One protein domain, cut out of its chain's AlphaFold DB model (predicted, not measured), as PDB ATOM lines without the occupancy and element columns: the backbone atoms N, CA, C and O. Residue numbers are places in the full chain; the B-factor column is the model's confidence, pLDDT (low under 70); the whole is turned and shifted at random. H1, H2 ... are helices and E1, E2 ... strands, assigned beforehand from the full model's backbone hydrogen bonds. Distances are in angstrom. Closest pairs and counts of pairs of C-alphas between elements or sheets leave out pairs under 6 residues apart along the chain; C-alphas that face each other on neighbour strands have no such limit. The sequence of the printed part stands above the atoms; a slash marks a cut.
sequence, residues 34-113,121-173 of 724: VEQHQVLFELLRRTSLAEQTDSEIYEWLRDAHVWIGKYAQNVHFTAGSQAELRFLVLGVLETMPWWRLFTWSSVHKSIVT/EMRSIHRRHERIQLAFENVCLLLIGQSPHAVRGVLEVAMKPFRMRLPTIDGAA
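AT A GLANCE: This is residues 34 to 113 and 121 to 173 of the 724 residues of an uncharacterized protein of Trypanosoma congolense (strain IL3000) (UniProt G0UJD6). Four helices, H2, H3, H4 and H5, stand side by side as an up-and-down bundle, each running against the one before it, with H1 packed on H3. A thin arm with E1 and E2 leaves one end of the bundle and returns, after a cut, to H4; it makes much of the length in the spans of 63 by 26 by 21 A. The printed part has 133 residues, mostly helix: six named helices and two named strands, in the order H1 H2 H3 E1 E2 H4 H5 H6. The whole is loose, with a radius of gyration of the C-alphas of 17.7 A.

HOW THE PARTS SIT: H1, residues 34 to 45, touches H3, residues 79 to 94, with residues 41 to 45 alone; the closest C-alphas, of Leu 44 and Leu 88, are 6.1 A apart. H2, residues 54 to 71, forms a hairpin with H3 at a shallow tilt of 13 degrees. H2 touches H4, residues 130 to 146, the same way; the closest C-alphas, of His 65 and Val 139, are 5.1 A apart. H4 and H5, residues 148 to 158, form a hairpin at 21 degrees. H5 touches H3; the closest C-alphas, of Glu 94 and Val 157, are 5.4 A apart. H6, residues 160 to 163, meets H5 only through their link. E1, residues 102 to 104, and E2, residues 111 to 113, pair with no named strand, but residues 103 to 104 pair antiparallel with 172 to 173. Every O i to N i+4 pair is within hydrogen-bond range in H1, H2, H3 and H4, and 5 of 7 in H5; H6 is too short for one.

IN THESE COORDINATES: H1 begins at C-alpha 34 (224.371, 204.987, 166.464). H2 is 25.5 A long, H3 22.6 A and H4 24.1 A. H6 ends at C-alpha 163 (206.152, 181.670, 142.523).

THE WHOLE: Residues 114 to 120 are not printed, and C-alphas 113 and 121 are 9.0 A apart. No link printed whole is long. Mean pLDDT of the printed part is 76.5, with residue 75 and residues 99 to 113, 121 to 129 and 164 to 173 under 70.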
ATOM      1  N   VAL A  34     224.114 206.438 166.384       70.38
ATOM      2  CA  VAL A  34     224.371 204.987 166.464       70.38
ATOM      3  C   VAL A  34     223.249 204.253 167.202       70.38
ATOM      4  O   VAL A  34     222.794 203.212 166.726       70.38
ATOM      5  N   GLU A  35     222.749 204.803 168.309       75.06
ATOM      6  CA  GLU A  35     221.614 204.234 169.049       75.06
ATOM      7  C   GLU A  35     220.336 204.193 168.191       75.06
ATOM      8  O   GLU A  35     219.667 203.159 168.112       75.06
ATOM      9  N   GLN A  36     220.037 205.274 167.461       75.75
ATOM     10  CA  GLN A  36     218.901 205.325 166.532       75.75
ATOM     11  C   GLN A  36     218.990 204.260 165.426       75.75
ATOM     12  O   GLN A  36     217.963 203.687 165.050       75.75
ATOM     13  N   HIS A  37     220.190 203.936 164.930       79.56
ATOM     14  CA  HIS A  37     220.367 202.846 163.962       79.56
ATOM     15  C   HIS A  37     220.071 201.472 164.551       79.56
ATOM     16  O   HIS A  37     219.400 200.670 163.905       79.56
ATOM     17  N   GLN A  38     220.559 201.189 165.762       82.94
ATOM     18  CA  GLN A  38     220.330 199.895 166.409       82.94
ATOM     19  C   GLN A  38     218.837 199.675 166.674       82.94
ATOM     20  O   GLN A  38     218.317 198.595 166.391       82.94
ATOM     21  N   VAL A  39     218.123 200.721 167.107       85.56
ATOM     22  CA  VAL A  39     216.660 200.700 167.254       85.56
ATOM     23  C   VAL A  39     215.962 200.449 165.912       85.56
ATOM     24  O   VAL A  39     215.055 199.620 165.851       85.56
ATOM     25  N   LEU A  40     216.389 201.104 164.823       85.31
ATOM     26  CA  LEU A  40     215.824 200.872 163.487       85.31
ATOM     27  C   LEU A  40     216.075 199.437 162.994       85.31
ATOM     28  O   LEU A  40     215.168 198.815 162.448       85.31
ATOM     29  N   PHE A  41     217.277 198.894 163.188       89.56
ATOM     30  CA  PHE A  41     217.610 197.540 162.738       89.56
ATOM     31  C   PHE A  41     216.828 196.488 163.524       89.56
ATOM     32  O   PHE A  41     216.277 195.566 162.926       89.56
ATOM     33  N   GLU A  42     216.707 196.652 164.840       89.62
ATOM     34  CA  GLU A  42     215.924 195.742 165.675       89.62
ATOM     35  C   GLU A  42     214.417 195.835 165.386       89.62
ATOM     36  O   GLU A  42     213.722 194.817 165.390       89.62
ATOM     37  N   LEU A  43     213.910 197.024 165.038       89.50
ATOM     38  CA  LEU A  43     212.547 197.196 164.536       89.50
ATOM     39  C   LEU A  43     212.343 196.453 163.205       89.50
ATOM     40  O   LEU A  43     211.378 195.702 163.070       89.50
ATOM     41  N   LEU A  44     213.253 196.617 162.238       90.75
ATOM     42  CA  LEU A  44     213.170 195.952 160.934       90.75
ATOM     43  C   LEU A  44     213.226 194.423 161.065       90.75
ATOM     44  O   LEU A  44     212.397 193.745 160.467       90.75
ATOM     45  N   ARG A  45     214.115 193.877 161.907       90.75
ATOM     46  CA  ARG A  45     214.205 192.426 162.186       90.75
ATOM     47  C   ARG A  45     212.904 191.821 162.726       90.75
ATOM     48  O   ARG A  45     212.676 190.629 162.552       90.75
ATOM     49  N   ARG A  46     212.061 192.629 163.377       90.19
ATOM     50  CA  ARG A  46     210.762 192.226 163.945       90.19
ATOM     51  C   ARG A  46     209.563 192.636 163.079       90.19
ATOM     52  O   ARG A  46     208.428 192.380 163.469       90.19
ATOM     53  N   THR A  47     209.778 193.296 161.938       92.12
ATOM     54  CA  THR A  47     208.687 193.806 161.097       92.12
ATOM     55  C   THR A  47     208.249 192.767 160.066       92.12
ATOM     56  O   THR A  47     209.032 192.353 159.217       92.12
ATOM     57  N   SER A  48     206.962 192.412 160.082       91.50
ATOM     58  CA  SER A  48     206.310 191.590 159.059       91.50
ATOM     59  C   SER A  48     205.198 192.390 158.378       91.50
ATOM     60  O   SER A  48     204.230 192.799 159.023       91.50
ATOM     61  N   LEU A  49     205.309 192.614 157.066       87.50
ATOM     62  CA  LEU A  49     204.283 193.278 156.252       87.50
ATOM     63  C   LEU A  49     203.030 192.411 156.075       87.50
ATOM     64  O   LEU A  49     201.960 192.948 155.787       87.50
ATOM     65  N   ALA A  50     203.131 191.092 156.268       84.75
ATOM     66  CA  ALA A  50     201.991 190.178 156.188       84.75
ATOM     67  C   ALA A  50     200.906 190.488 157.236       84.75
ATOM     68  O   ALA A  50     199.723 190.246 156.987       84.75
ATOM     69  N   GLU A  51     201.308 191.055 158.376       86.06
ATOM     70  CA  GLU A  51     200.453 191.385 159.525       86.06
ATOM     71  C   GLU A  51     199.890 192.816 159.474       86.06
ATOM     72  O   GLU A  51     198.923 193.127 160.166       86.06
ATOM     73  N   GLN A  52     200.457 193.693 158.639       84.12
ATOM     74  CA  GLN A  52     200.081 195.110 158.563       84.12
ATOM     75  C   GLN A  52     198.810 195.342 157.729       84.12
ATOM     76  O   GLN A  52     198.453 194.536 156.863       84.12
ATOM     77  N   THR A  53     198.135 196.478 157.933       83.75
ATOM     78  CA  THR A  53     197.068 196.954 157.030       83.75
ATOM     79  C   THR A  53     197.634 197.571 155.747       83.75
ATOM     80  O   THR A  53     198.772 198.028 155.712       83.75
ATOM     81  N   ASP A  54     196.826 197.650 154.684       78.25
ATOM     82  CA  ASP A  54     197.256 198.200 153.384       78.25
ATOM     83  C   ASP A  54     197.767 199.661 153.498       78.25
ATOM     84  O   ASP A  54     198.709 200.051 152.807       78.25
ATOM     85  N   SER A  55     197.207 200.456 154.419       82.25
ATOM     86  CA  SER A  55     197.703 201.798 154.763       82.25
ATOM     87  C   SER A  55     199.051 201.778 155.483       82.25
ATOM     88  O   SER A  55     199.920 202.578 155.154       82.25
ATOM     89  N   GLU A  56     199.251 200.866 156.435       86.38
ATOM     90  CA  GLU A  56     200.521 200.740 157.163       86.38
ATOM     91  C   GLU A  56     201.638 200.237 156.239       86.38
ATOM     92  O   GLU A  56     202.756 200.733 156.320       86.38
ATOM     93  N   ILE A  57     201.325 199.345 155.288       87.12
ATOM     94  CA  ILE A  57     202.251 198.920 154.227       87.12
ATOM     95  C   ILE A  57     202.652 200.112 153.345       87.12
ATOM     96  O   ILE A  57     203.833 200.280 153.051       87.12
ATOM     97  N   TYR A  58     201.700 200.955 152.922       86.38
ATOM     98  CA  TYR A  58     202.007 202.134 152.101       86.38
ATOM     99  C   TYR A  58     202.903 203.145 152.833       86.38
ATOM    100  O   TYR A  58     203.904 203.593 152.270       86.38
ATOM    101  N   GLU A  59     202.568 203.478 154.082       89.31
ATOM    102  CA  GLU A  59     203.367 204.391 154.905       89.31
ATOM    103  C   GLU A  59     204.767 203.808 155.162       89.31
ATOM    104  O   GLU A  59     205.756 204.504 154.947       89.31
ATOM    105  N   TRP A  60     204.873 202.513 155.495       93.69
ATOM    106  CA  TRP A  60     206.159 201.831 155.672       93.69
ATOM    107  C   TRP A  60     207.016 201.858 154.401       93.69
ATOM    108  O   TRP A  60     208.208 202.129 154.482       93.69
ATOM    109  N   LEU A  61     206.433 201.634 153.217       91.88
ATOM    110  CA  LEU A  61     207.166 201.703 151.945       91.88
ATOM    111  C   LEU A  61     207.672 203.122 151.646       91.88
ATOM    112  O   LEU A  61     208.803 203.292 151.188       91.88
ATOM    113  N   ARG A  62     206.863 204.151 151.925       91.69
ATOM    114  CA  ARG A  62     207.283 205.551 151.776       91.69
ATOM    115  C   ARG A  62     208.415 205.890 152.748       91.69
ATOM    116  O   ARG A  62     209.403 206.500 152.346       91.69
ATOM    117  N   ASP A  63     208.291 205.475 154.002       91.50
ATOM    118  CA  ASP A  63     209.286 205.751 155.031       91.50
ATOM    119  C   ASP A  63     210.582 204.963 154.762       91.50
ATOM    120  O   ASP A  63     211.663 205.540 154.850       91.50
ATOM    121  N   ALA A  64     210.496 203.718 154.281       91.25
ATOM    122  CA  ALA A  64     211.637 202.933 153.807       91.25
ATOM    123  C   ALA A  64     212.375 203.614 152.647       91.25
ATOM    124  O   ALA A  64     213.601 203.710 152.683       91.25
ATOM    125  N   HIS A  65     211.660 204.157 151.655       90.25
ATOM    126  CA  HIS A  65     212.274 204.951 150.585       90.25
ATOM    127  C   HIS A  65     213.041 206.165 151.150       90.25
ATOM    128  O   HIS A  65     214.173 206.434 150.744       90.25
ATOM    129  N   VAL A  66     212.476 206.853 152.151       89.25
ATOM    130  CA  VAL A  66     213.136 207.975 152.841       89.25
ATOM    131  C   VAL A  66     214.354 207.522 153.654       89.25
ATOM    132  O   VAL A  66     215.386 208.193 153.592       89.25
ATOM    133  N   TRP A  67     214.283 206.408 154.389       87.44
ATOM    134  CA  TRP A  67     215.411 205.856 155.149       87.44
ATOM    135  C   TRP A  67     216.563 205.505 154.207       87.44
ATOM    136  O   TRP A  67     217.658 206.048 154.332       87.44
ATOM    137  N   ILE A  68     216.303 204.654 153.213       87.12
ATOM    138  CA  ILE A  68     217.306 204.173 152.257       87.12
ATOM    139  C   ILE A  68     217.944 205.354 151.506       87.12
ATOM    140  O   ILE A  68     219.152 205.342 151.274       87.12
ATOM    141  N   GLY A  69     217.167 206.391 151.169       84.56
ATOM    142  CA  GLY A  69     217.663 207.602 150.513       84.56
ATOM    143  C   GLY A  69     218.540 208.470 151.421       84.56
ATOM    144  O   GLY A  69     219.662 208.806 151.049       84.56
ATOM    145  N   LYS A  70     218.061 208.803 152.628       82.44
ATOM    146  CA  LYS A  70     218.779 209.680 153.573       82.44
ATOM    147  C   LYS A  70     220.036 209.027 154.146       82.44
ATOM    148  O   LYS A  70     221.087 209.661 154.172       82.44
ATOM    149  N   TYR A  71     219.960 207.766 154.580       77.12
ATOM    150  CA  TYR A  71     221.113 207.068 155.159       77.12
ATOM    151  C   TYR A  71     222.208 206.785 154.120       77.12
ATOM    152  O   TYR A  71     223.376 206.707 154.484       77.12
ATOM    153  N   ALA A  72     221.877 206.720 152.825       71.50
ATOM    154  CA  ALA A  72     222.869 206.614 151.753       71.50
ATOM    155  C   ALA A  72     223.684 207.892 151.499       71.50
ATOM    156  O   ALA A  72     224.737 207.819 150.872       71.50
ATOM    157  N   GLN A  73     223.199 209.049 151.955       73.56
ATOM    158  CA  GLN A  73     223.876 210.344 151.813       73.56
ATOM    159  C   GLN A  73     224.595 210.772 153.105       73.56
ATOM    160  O   GLN A  73     225.262 211.804 153.126       73.56
ATOM    161  N   ASN A  74     224.464 210.003 154.191       76.94
ATOM    162  CA  ASN A  74     224.997 210.378 155.494       76.94
ATOM    163  C   ASN A  74     226.424 209.840 155.700       76.94
ATOM    164  O   ASN A  74     226.647 208.633 155.751       76.94
ATOM    165  N   VAL A  75     227.378 210.754 155.894       69.06
ATOM    166  CA  VAL A  75     228.814 210.469 156.093       69.06
ATOM    167  C   VAL A  75     229.090 209.601 157.333       69.06
ATOM    168  O   VAL A  75     230.114 208.925 157.400       69.06
ATOM    169  N   HIS A  76     228.182 209.584 158.312       71.38
ATOM    170  CA  HIS A  76     228.300 208.772 159.525       71.38
ATOM    171  C   HIS A  76     227.708 207.360 159.388       71.38
ATOM    172  O   HIS A  76     227.784 206.577 160.336       71.38
ATOM    173  N   PHE A  77     227.137 207.002 158.232       75.88
ATOM    174  CA  PHE A  77     226.634 205.654 157.975       75.88
ATOM    175  C   PHE A  77     227.701 204.809 157.272       75.88
ATOM    176  O   PHE A  77     228.107 205.099 156.148       75.88
ATOM    177  N   THR A  78     228.191 203.758 157.936       82.31
ATOM    178  CA  THR A  78     229.242 202.911 157.349       82.31
ATOM    179  C   THR A  78     228.700 202.097 156.172       82.31
ATOM    180  O   THR A  78     227.528 201.716 156.152       82.31
ATOM    181  N   ALA A  79     229.565 201.744 155.215       80.19
ATOM    182  CA  ALA A  79     229.181 200.889 154.088       80.19
ATOM    183  C   ALA A  79     228.620 199.519 154.536       80.19
ATOM    184  O   ALA A  79     227.722 198.983 153.887       80.19
ATOM    185  N   GLY A  80     229.101 198.983 155.667       84.12
ATOM    186  CA  GLY A  80     228.570 197.764 156.286       84.12
ATOM    187  C   GLY A  80     227.149 197.956 156.822       84.12
ATOM    188  O   GLY A  80     226.254 197.196 156.463       84.12
ATOM    189  N   SER A  81     226.910 199.029 157.584       84.38
ATOM    190  CA  SER A  81     225.569 199.408 158.059       84.38
ATOM    191  C   SER A  81     224.603 199.669 156.896       84.38
ATOM    192  O   SER A  81     223.431 199.308 156.965       84.38
ATOM    193  N   GLN A  82     225.090 200.237 155.789       85.12
ATOM    194  CA  GLN A  82     224.285 200.442 154.587       85.12
ATOM    195  C   GLN A  82     223.940 199.131 153.875       85.12
ATOM    196  O   GLN A  82     222.823 198.990 153.382       85.12
ATOM    197  N   ALA A  83     224.851 198.157 153.840       86.44
ATOM    198  CA  ALA A  83     224.535 196.818 153.356       86.44
ATOM    199  C   ALA A  83     223.493 196.131 154.258       86.44
ATOM    200  O   ALA A  83     222.487 195.645 153.744       86.44
ATOM    201  N   GLU A  84     223.676 196.161 155.585       89.38
ATOM    202  CA  GLU A  84     222.733 195.571 156.545       89.38
ATOM    203  C   GLU A  84     221.332 196.190 156.430       89.38
ATOM    204  O   GLU A  84     220.359 195.452 156.291       89.38
ATOM    205  N   LEU A  85     221.213 197.524 156.367       90.06
ATOM    206  CA  LEU A  85     219.927 198.203 156.174       90.06
ATOM    207  C   LEU A  85     219.207 197.722 154.902       90.06
ATOM    208  O   LEU A  85     218.005 197.463 154.941       90.06
ATOM    209  N   ARG A  86     219.926 197.572 153.779       90.50
ATOM    210  CA  ARG A  86     219.340 197.060 152.527       90.50
ATOM    211  C   ARG A  86     218.870 195.612 152.673       90.50
ATOM    212  O   ARG A  86     217.779 195.298 152.206       90.50
ATOM    213  N   PHE A  87     219.651 194.744 153.320       90.88
ATOM    214  CA  PHE A  87     219.257 193.349 153.557       90.88
ATOM    215  C   PHE A  87     218.054 193.235 154.500       90.88
ATOM    216  O   PHE A  87     217.145 192.458 154.221       90.88
ATOM    217  N   LEU A  88     217.996 194.045 155.560       92.62
ATOM    218  CA  LEU A  88     216.851 194.095 156.469       92.62
ATOM    219  C   LEU A  88     215.585 194.589 155.759       92.62
ATOM    220  O   LEU A  88     214.541 193.951 155.867       92.62
ATOM    221  N   VAL A  89     215.673 195.661 154.962       93.31
ATOM    222  CA  VAL A  89     214.552 196.119 154.121       93.31
ATOM    223  C   VAL A  89     214.106 195.022 153.152       93.31
ATOM    224  O   VAL A  89     212.906 194.796 153.022       93.31
ATOM    225  N   LEU A  90     215.034 194.323 152.490       92.25
ATOM    226  CA  LEU A  90     214.706 193.217 151.584       92.25
ATOM    227  C   LEU A  90     213.998 192.061 152.304       92.25
ATOM    228  O   LEU A  90     213.000 191.565 151.788       92.25
ATOM    229  N   GLY A  91     214.450 191.687 153.504       92.12
ATOM    230  CA  GLY A  91     213.786 190.679 154.335       92.12
ATOM    231  C   GLY A  91     212.363 191.085 154.731       92.12
ATOM    232  O   GLY A  91     211.437 190.286 154.617       92.12
ATOM    233  N   VAL A  92     212.147 192.353 155.100       93.31
ATOM    234  CA  VAL A  92     210.795 192.864 155.387       93.31
ATOM    235  C   VAL A  92     209.930 192.883 154.120       93.31
ATOM    236  O   VAL A  92     208.792 192.414 154.152       93.31
ATOM    237  N   LEU A  93     210.459 193.334 152.977       92.06
ATOM    238  CA  LEU A  93     209.755 193.290 151.688       92.06
ATOM    239  C   LEU A  93     209.411 191.858 151.249       92.06
ATOM    240  O   LEU A  93     208.382 191.640 150.607       92.06
ATOM    241  N   GLU A  94     210.216 190.861 151.616       88.56
ATOM    242  CA  GLU A  94     209.913 189.462 151.330       88.56
ATOM    243  C   GLU A  94     208.628 188.976 152.036       88.56
ATOM    244  O   GLU A  94     207.914 188.119 151.496       88.56
ATOM    245  N   THR A  95     208.283 189.553 153.191       89.06
ATOM    246  CA  THR A  95     207.030 189.266 153.918       89.06
ATOM    247  C   THR A  95     205.788 189.937 153.312       89.06
ATOM    248  O   THR A  95     204.686 189.764 153.829       89.06
ATOM    249  N   MET A  96     205.927 190.702 152.220       84.06
ATOM    250  CA  MET A  96     204.816 191.435 151.605       84.06
ATOM    251  C   MET A  96     203.646 190.498 151.226       84.06
ATOM    252  O   MET A  96     203.861 189.474 150.569       84.06
ATOM    253  N   PRO A  97     202.392 190.829 151.599       76.25
ATOM    254  CA  PRO A  97     201.240 189.958 151.381       76.25
ATOM    255  C   PRO A  97     200.730 190.035 149.935       76.25
ATOM    256  O   PRO A  97     199.677 190.608 149.649       76.25
ATOM    257  N   TRP A  98     201.476 189.432 149.007       70.69
ATOM    258  CA  TRP A  98     201.207 189.441 147.561       70.69
ATOM    259  C   TRP A  98     199.810 188.926 147.171       70.69
ATOM    260  O   TRP A  98     199.274 189.343 146.146       70.69
ATOM    261  N   TRP A  99     199.181 188.084 148.001       54.00
ATOM    262  CA  TRP A  99     197.791 187.639 147.822       54.00
ATOM    263  C   TRP A  99     196.756 188.758 147.951       54.00
ATOM    264  O   TRP A  99     195.629 188.578 147.522       54.00
ATOM    265  N   ARG A 100     197.086 189.923 148.517       57.62
ATOM    266  CA  ARG A 100     196.116 191.027 148.612       57.62
ATOM    267  C   ARG A 100     195.912 191.756 147.274       57.62
ATOM    268  O   ARG A 100     194.963 192.519 147.146       57.62
ATOM    269  N   LEU A 101     196.737 191.476 146.257       52.09
ATOM    270  CA  LEU A 101     196.682 192.064 144.908       52.09
ATOM    271  C   LEU A 101     195.643 191.392 143.982       52.09
ATOM    272  O   LEU A 101     195.961 190.974 142.863       52.09
ATOM    273  N   PHE A 102     194.393 191.289 144.429       52.50
ATOM    274  CA  PHE A 102     193.300 190.761 143.609       52.50
ATOM    275  C   PHE A 102     192.494 191.861 142.909       52.50
ATOM    276  O   PHE A 102     192.233 192.924 143.474       52.50
ATOM    277  N   THR A 103     192.016 191.571 141.696       44.25
ATOM    278  CA  THR A 103     190.931 192.331 141.055       44.25
ATOM    279  C   THR A 103     189.751 191.417 140.764       44.25
ATOM    280  O   THR A 103     189.924 190.360 140.163       44.25
ATOM    281  N   TRP A 104     188.557 191.832 141.175       48.69
ATOM    282  CA  TRP A 104     187.319 191.085 140.958       48.69
ATOM    283  C   TRP A 104     186.819 191.240 139.521       48.69
ATOM    284  O   TRP A 104     186.886 192.329 138.946       48.69
ATOM    285  N   SER A 105     186.306 190.150 138.951       43.50
ATOM    286  CA  SER A 105     185.650 190.169 137.643       43.50
ATOM    287  C   SER A 105     184.312 190.907 137.727       43.50
ATOM    288  O   SER A 105     183.461 190.567 138.544       43.50
ATOM    289  N   SER A 106     184.092 191.889 136.854       43.94
ATOM    290  CA  SER A 106     182.815 192.611 136.710       43.94
ATOM    291  C   SER A 106     181.695 191.771 136.080       43.94
ATOM    292  O   SER A 106     180.570 192.250 135.954       43.94
ATOM    293  N   VAL A 107     181.999 190.548 135.634       46.97
ATOM    294  CA  VAL A 107     181.167 189.793 134.684       46.97
ATOM    295  C   VAL A 107     179.946 189.136 135.335       46.97
ATOM    296  O   VAL A 107     178.988 188.829 134.627       46.97
ATOM    297  N   HIS A 108     179.920 188.933 136.656       45.34
ATOM    298  CA  HIS A 108     178.757 188.373 137.357       45.34
ATOM    299  C   HIS A 108     178.291 189.290 138.491       45.34
ATOM    300  O   HIS A 108     178.962 189.445 139.508       45.34
ATOM    301  N   LYS A 109     177.087 189.850 138.331       50.12
ATOM    302  CA  LYS A 109     176.295 190.368 139.448       50.12
ATOM    303  C   LYS A 109     175.725 189.178 140.223       50.12
ATOM    304  O   LYS A 109     174.638 188.705 139.898       50.12
ATOM    305  N   SER A 110     176.446 188.681 141.222       49.84
ATOM    306  CA  SER A 110     175.885 187.716 142.168       49.84
ATOM    307  C   SER A 110     174.870 188.423 143.069       49.84
ATOM    308  O   SER A 110     175.228 189.197 143.957       49.84
ATOM    309  N   ILE A 111     173.587 188.169 142.815       55.50
ATOM    310  CA  ILE A 111     172.514 188.491 143.755       55.50
ATOM    311  C   ILE A 111     172.510 187.368 144.788       55.50
ATOM    312  O   ILE A 111     172.234 186.220 144.443       55.50
ATOM    313  N   VAL A 112     172.855 187.686 146.034       54.62
ATOM    314  CA  VAL A 112     172.787 186.729 147.145       54.62
ATOM    315  C   VAL A 112     171.493 186.986 147.901       54.62
ATOM    316  O   VAL A 112     171.244 188.112 148.329       54.62
ATOM    317  N   THR A 113     170.663 185.959 148.051       48.81
ATOM    318  CA  THR A 113     169.447 186.015 148.868       48.81
ATOM    319  C   THR A 113     169.794 185.618 150.301       48.81
ATOM    320  O   THR A 113     170.376 184.555 150.507       48.81
ATOM    321  N   GLU A 121     172.372 192.987 146.272       45.94
ATOM    322  CA  GLU A 121     173.203 193.235 145.080       45.94
ATOM    323  C   GLU A 121     174.660 193.447 145.526       45.94
ATOM    324  O   GLU A 121     175.057 194.547 145.919       45.94
ATOM    325  N   MET A 122     175.475 192.391 145.478       47.75
ATOM    326  CA  MET A 122     176.848 192.435 145.984       47.75
ATOM    327  C   MET A 122     177.787 193.175 145.009       47.75
ATOM    328  O   MET A 122     178.453 192.577 144.163       47.75
ATOM    329  N   ARG A 123     177.853 194.512 145.103       40.25
ATOM    330  CA  ARG A 123     178.729 195.340 144.252       40.25
ATOM    331  C   ARG A 123     180.164 195.462 144.788       40.25
ATOM    332  O   ARG A 123     180.432 196.205 145.724       40.25
ATOM    333  N   SER A 124     181.076 194.779 144.094       39.66
ATOM    334  CA  SER A 124     182.512 195.066 143.875       39.66
ATOM    335  C   SER A 124     183.348 195.728 144.989       39.66
ATOM    336  O   SER A 124     183.255 196.933 145.233       39.66
ATOM    337  N   ILE A 125     184.356 195.005 145.490       41.94
ATOM    338  CA  ILE A 125     185.455 195.595 146.270       41.94
ATOM    339  C   ILE A 125     186.534 196.151 145.322       41.94
ATOM    340  O   ILE A 125     187.274 195.399 144.688       41.94
ATOM    341  N   HIS A 126     186.662 197.479 145.263       43.00
ATOM    342  CA  HIS A 126     187.822 198.175 144.689       43.00
ATOM    343  C   HIS A 126     188.890 198.407 145.772       43.00
ATOM    344  O   HIS A 126     188.618 199.092 146.758       43.00
ATOM    345  N   ARG A 127     190.127 197.933 145.569       49.59
ATOM    346  CA  ARG A 127     191.298 198.359 146.362       49.59
ATOM    347  C   ARG A 127     192.399 198.893 145.448       49.59
ATOM    348  O   ARG A 127     192.914 198.188 144.584       49.59
ATOM    349  N   ARG A 128     192.742 200.174 145.621       51.03
ATOM    350  CA  ARG A 128     193.750 200.887 144.818       51.03
ATOM    351  C   ARG A 128     195.169 200.514 145.253       51.03
ATOM    352  O   ARG A 128     195.836 201.278 145.946       51.03
ATOM    353  N   HIS A 129     195.651 199.364 144.788       63.81
ATOM    354  CA  HIS A 129     197.040 198.953 145.003       63.81
ATOM    355  C   HIS A 129     198.061 199.737 144.163       63.81
ATOM    356  O   HIS A 129     199.244 199.626 144.446       63.81
ATOM    357  N   GLU A 130     197.642 200.587 143.217       71.06
ATOM    358  CA  GLU A 130     198.533 201.472 142.436       71.06
ATOM    359  C   GLU A 130     199.510 202.260 143.322       71.06
ATOM    360  O   GLU A 130     200.694 202.325 143.017       71.06
ATOM    361  N   ARG A 131     199.044 202.805 144.457       77.31
ATOM    362  CA  ARG A 131     199.895 203.554 145.399       77.31
ATOM    363  C   ARG A 131     200.927 202.673 146.101       77.31
ATOM    364  O   ARG A 131     202.062 203.097 146.276       77.31
ATOM    365  N   ILE A 132     200.542 201.454 146.483       80.69
ATOM    366  CA  ILE A 132     201.440 200.471 147.108       80.69
ATOM    367  C   ILE A 132     202.438 199.942 146.076       80.69
ATOM    368  O   ILE A 132     203.614 199.833 146.383       80.69
ATOM    369  N   GLN A 133     201.994 199.681 144.845       80.81
ATOM    370  CA  GLN A 133     202.839 199.260 143.731       80.81
ATOM    371  C   GLN A 133     203.860 200.344 143.364       80.81
ATOM    372  O   GLN A 133     205.033 200.026 143.220       80.81
ATOM    373  N   LEU A 134     203.443 201.613 143.281       83.06
ATOM    374  CA  LEU A 134     204.331 202.766 143.090       83.06
ATOM    375  C   LEU A 134     205.343 202.905 144.235       83.06
ATOM    376  O   LEU A 134     206.532 203.055 143.982       83.06
ATOM    377  N   ALA A 135     204.896 202.832 145.493       86.06
ATOM    378  CA  ALA A 135     205.791 202.943 146.645       86.06
ATOM    379  C   ALA A 135     206.792 201.775 146.711       86.06
ATOM    380  O   ALA A 135     207.981 201.998 146.920       86.06
ATOM    381  N   PHE A 136     206.330 200.546 146.458       89.75
ATOM    382  CA  PHE A 136     207.167 199.353 146.325       89.75
ATOM    383  C   PHE A 136     208.201 199.523 145.212       89.75
ATOM    384  O   PHE A 136     209.392 199.340 145.442       89.75
ATOM    385  N   GLU A 137     207.767 199.940 144.025       89.06
ATOM    386  CA  GLU A 137     208.646 200.151 142.882       89.06
ATOM    387  C   GLU A 137     209.692 201.239 143.153       89.06
ATOM    388  O   GLU A 137     210.864 201.028 142.861       89.06
ATOM    389  N   ASN A 138     209.319 202.342 143.807       90.56
ATOM    390  CA  ASN A 138     210.250 203.395 144.219       90.56
ATOM    391  C   ASN A 138     211.286 202.906 145.249       90.56
ATOM    392  O   ASN A 138     212.434 203.350 145.220       90.56
ATOM    393  N   VAL A 139     210.919 201.998 146.161       92.56
ATOM    394  CA  VAL A 139     211.877 201.341 147.069       92.56
ATOM    395  C   VAL A 139     212.802 200.405 146.283       92.56
ATOM    396  O   VAL A 139     214.018 200.462 146.446       92.56
ATOM    397  N   CYS A 140     212.253 199.586 145.387       92.81
ATOM    398  CA  CYS A 140     213.014 198.647 144.565       92.81
ATOM    399  C   CYS A 140     213.997 199.342 143.611       92.81
ATOM    400  O   CYS A 140     215.158 198.946 143.552       92.81
ATOM    401  N   LEU A 141     213.574 200.399 142.913       91.69
ATOM    402  CA  LEU A 141     214.428 201.215 142.044       91.69
ATOM    403  C   LEU A 141     215.549 201.897 142.835       91.69
ATOM    404  O   LEU A 141     216.686 201.935 142.372       91.69
ATOM    405  N   LEU A 142     215.264 202.375 144.049       91.50
ATOM    406  CA  LEU A 142     216.274 202.963 144.927       91.50
ATOM    407  C   LEU A 142     217.289 201.917 145.426       91.50
ATOM    408  O   LEU A 142     218.488 202.187 145.430       91.50
ATOM    409  N   LEU A 143     216.839 200.712 145.790       92.06
ATOM    410  CA  LEU A 143     217.719 199.593 146.155       92.06
ATOM    411  C   LEU A 143     218.607 199.157 144.976       92.06
ATOM    412  O   LEU A 143     219.819 199.019 145.148       92.06
ATOM    413  N   ILE A 144     218.028 199.014 143.776       91.88
ATOM    414  CA  ILE A 144     218.755 198.737 142.526       91.88
ATOM    415  C   ILE A 144     219.765 199.853 142.234       91.88
ATOM    416  O   ILE A 144     220.899 199.551 141.881       91.88
ATOM    417  N   GLY A 145     219.403 201.124 142.420       88.56
ATOM    418  CA  GLY A 145     220.291 202.270 142.202       88.56
ATOM    419  C   GLY A 145     221.475 202.358 143.169       88.56
ATOM    420  O   GLY A 145     222.455 203.031 142.864       88.56
ATOM    421  N   GLN A 146     221.410 201.685 144.323       87.75
ATOM    422  CA  GLN A 146     222.450 201.757 145.353       87.75
ATOM    423  C   GLN A 146     223.455 200.603 145.355       87.75
ATOM    424  O   GLN A 146     224.555 200.783 145.882       87.75
ATOM    425  N   SER A 147     223.104 199.405 144.872       86.25
ATOM    426  CA  SER A 147     224.038 198.271 144.904       86.25
ATOM    427  C   SER A 147     223.666 197.117 143.965       86.25
ATOM    428  O   SER A 147     222.521 196.657 144.011       86.25
ATOM    429  N   PRO A 148     224.636 196.533 143.226       85.50
ATOM    430  CA  PRO A 148     224.397 195.337 142.414       85.50
ATOM    431  C   PRO A 148     223.974 194.138 143.273       85.50
ATOM    432  O   PRO A 148     223.164 193.321 142.845       85.50
ATOM    433  N   HIS A 149     224.452 194.054 144.519       86.19
ATOM    434  CA  HIS A 149     224.110 192.961 145.434       86.19
ATOM    435  C   HIS A 149     222.635 192.978 145.866       86.19
ATOM    436  O   HIS A 149     222.085 191.931 146.197       86.19
ATOM    437  N   ALA A 150     221.973 194.142 145.828       87.81
ATOM    438  CA  ALA A 150     220.549 194.251 146.139       87.81
ATOM    439  C   ALA A 150     219.651 193.800 144.971       87.81
ATOM    440  O   ALA A 150     218.528 193.358 145.212       87.81
ATOM    441  N   VAL A 151     220.138 193.866 143.723       89.44
ATOM    442  CA  VAL A 151     219.354 193.590 142.501       89.44
ATOM    443  C   VAL A 151     218.678 192.223 142.548       89.44
ATOM    444  O   VAL A 151     217.481 192.117 142.284       89.44
ATOM    445  N   ARG A 152     219.425 191.179 142.930       87.81
ATOM    446  CA  ARG A 152     218.889 189.818 143.020       87.81
ATOM    447  C   ARG A 152     217.745 189.721 144.030       87.81
ATOM    448  O   ARG A 152     216.683 189.223 143.676       87.81
ATOM    449  N   GLY A 153     217.936 190.232 145.249       88.38
ATOM    450  CA  GLY A 153     216.899 190.211 146.285       88.38
ATOM    451  C   GLY A 153     215.660 191.018 145.885       88.38
ATOM    452  O   GLY A 153     214.537 190.549 146.057       88.38
ATOM    453  N   VAL A 154     215.849 192.190 145.263       90.50
ATOM    454  CA  VAL A 154     214.746 193.002 144.719       90.50
ATOM    455  C   VAL A 154     213.919 192.209 143.703       90.50
ATOM    456  O   VAL A 154     212.689 192.222 143.771       90.50
ATOM    457  N   LEU A 155     214.569 191.500 142.777       88.75
ATOM    458  CA  LEU A 155     213.874 190.719 141.754       88.75
ATOM    459  C   LEU A 155     213.256 189.435 142.316       88.75
ATOM    460  O   LEU A 155     212.132 189.115 141.946       88.75
ATOM    461  N   GLU A 156     213.906 188.736 143.250       86.88
ATOM    462  CA  GLU A 156     213.317 187.582 143.947       86.88
ATOM    463  C   GLU A 156     212.018 187.962 144.678       86.88
ATOM    464  O   GLU A 156     211.023 187.239 144.571       86.88
ATOM    465  N   VAL A 157     211.995 189.128 145.331       88.12
ATOM    466  CA  VAL A 157     210.802 189.700 145.969       88.12
ATOM    467  C   VAL A 157     209.749 190.112 144.931       88.12
ATOM    468  O   VAL A 157     208.604 189.670 145.022       88.12
ATOM    469  N   ALA A 158     210.109 190.900 143.913       86.25
ATOM    470  CA  ALA A 158     209.166 191.370 142.887       86.25
ATOM    471  C   ALA A 158     208.568 190.228 142.039       86.25
ATOM    472  O   ALA A 158     207.446 190.334 141.539       86.25
ATOM    473  N   MET A 159     209.297 189.118 141.896       82.31
ATOM    474  CA  MET A 159     208.865 187.903 141.202       82.31
ATOM    475  C   MET A 159     208.129 186.905 142.112       82.31
ATOM    476  O   MET A 159     207.585 185.919 141.617       82.31
ATOM    477  N   LYS A 160     208.035 187.143 143.427       80.81
ATOM    478  CA  LYS A 160     207.327 186.261 144.375       80.81
ATOM    479  C   LYS A 160     205.859 185.958 143.996       80.81
ATOM    480  O   LYS A 160     205.474 184.791 144.132       80.81
ATOM    481  N   PRO A 161     205.060 186.886 143.413       75.81
ATOM    482  CA  PRO A 161     203.717 186.585 142.887       75.81
ATOM    483  C   PRO A 161     203.676 185.474 141.831       75.81
ATOM    484  O   PRO A 161     202.695 184.741 141.745       75.81
ATOM    485  N   PHE A 162     204.748 185.330 141.050       73.62
ATOM    486  CA  PHE A 162     204.883 184.314 140.005       73.62
ATOM    487  C   PHE A 162     205.258 182.940 140.583       73.62
ATOM    488  O   PHE A 162     205.084 181.916 139.926       73.62
ATOM    489  N   ARG A 163     205.759 182.901 141.824       72.56
ATOM    490  CA  ARG A 163     206.152 181.670 142.523       72.56
ATOM    491  C   ARG A 163     205.004 181.113 143.365       72.56
ATOM    492  O   ARG A 163     204.702 179.927 143.276       72.56
ATOM    493  N   MET A 164     204.303 181.949 144.131       68.69
ATOM    494  CA  MET A 164     203.304 181.501 145.117       68.69
ATOM    495  C   MET A 164     201.924 181.194 144.509       68.69
ATOM    496  O   MET A 164     201.303 182.073 143.914       68.69
ATOM    497  N   ARG A 165     201.418 179.961 144.676       61.25
ATOM    498  CA  ARG A 165     200.023 179.593 144.360       61.25
ATOM    499  C   ARG A 165     199.175 179.805 145.608       61.25
ATOM    500  O   ARG A 165     198.983 178.897 146.408       61.25
ATOM    501  N   LEU A 166     198.766 181.050 145.809       53.72
ATOM    502  CA  LEU A 166     197.919 181.440 146.931       53.72
ATOM    503  C   LEU A 166     196.453 181.167 146.569       53.72
ATOM    504  O   LEU A 166     196.084 181.397 145.415       53.72
ATOM    505  N   PRO A 167     195.616 180.688 147.507       53.16
ATOM    506  CA  PRO A 167     194.200 180.485 147.239       53.16
ATOM    507  C   PRO A 167     193.551 181.831 146.900       53.16
ATOM    508  O   PRO A 167     193.444 182.727 147.738       53.16
ATOM    509  N   THR A 168     193.130 181.975 145.645       55.16
ATOM    510  CA  THR A 168     192.164 182.994 145.241       55.16
ATOM    511  C   THR A 168     190.867 182.715 145.981       55.16
ATOM    512  O   THR A 168     190.294 181.642 145.813       55.16
ATOM    513  N   ILE A 169     190.404 183.675 146.785       55.16
ATOM    514  CA  ILE A 169     189.031 183.665 147.305       55.16
ATOM    515  C   ILE A 169     188.091 183.622 146.090       55.16
ATOM    516  O   ILE A 169     188.351 184.325 145.109       55.16
ATOM    517  N   ASP A 170     187.047 182.792 146.133       49.41
ATOM    518  CA  ASP A 170     186.185 182.515 144.978       49.41
ATOM    519  C   ASP A 170     185.720 183.800 144.274       49.41
ATOM    520  O   ASP A 170     185.105 184.669 144.886       49.41
ATOM    521  N   GLY A 171     186.040 183.927 142.979       48.62
ATOM    522  CA  GLY A 171     185.724 185.091 142.134       48.62
ATOM    523  C   GLY A 171     186.821 186.167 142.010       48.62
ATOM    524  O   GLY A 171     186.704 187.067 141.169       48.62
ATOM    525  N   ALA A 172     187.906 186.079 142.784       52.75
ATOM    526  CA  ALA A 172     189.016 187.033 142.760       52.75
ATOM    527  C   ALA A 172     190.131 186.615 141.776       52.75
ATOM    528  O   ALA A 172     190.699 185.533 141.899       52.75
ATOM    529  N   ALA A 173     190.510 187.476 140.820       55.38
ATOM    530  CA  ALA A 173     191.597 187.185 139.878       55.38
ATOM    531  C   ALA A 173     192.948 187.744 140.365       55.38
ATOM    532  O   ALA A 173     193.058 188.932 140.691       55.38
TER     533      ALA A 173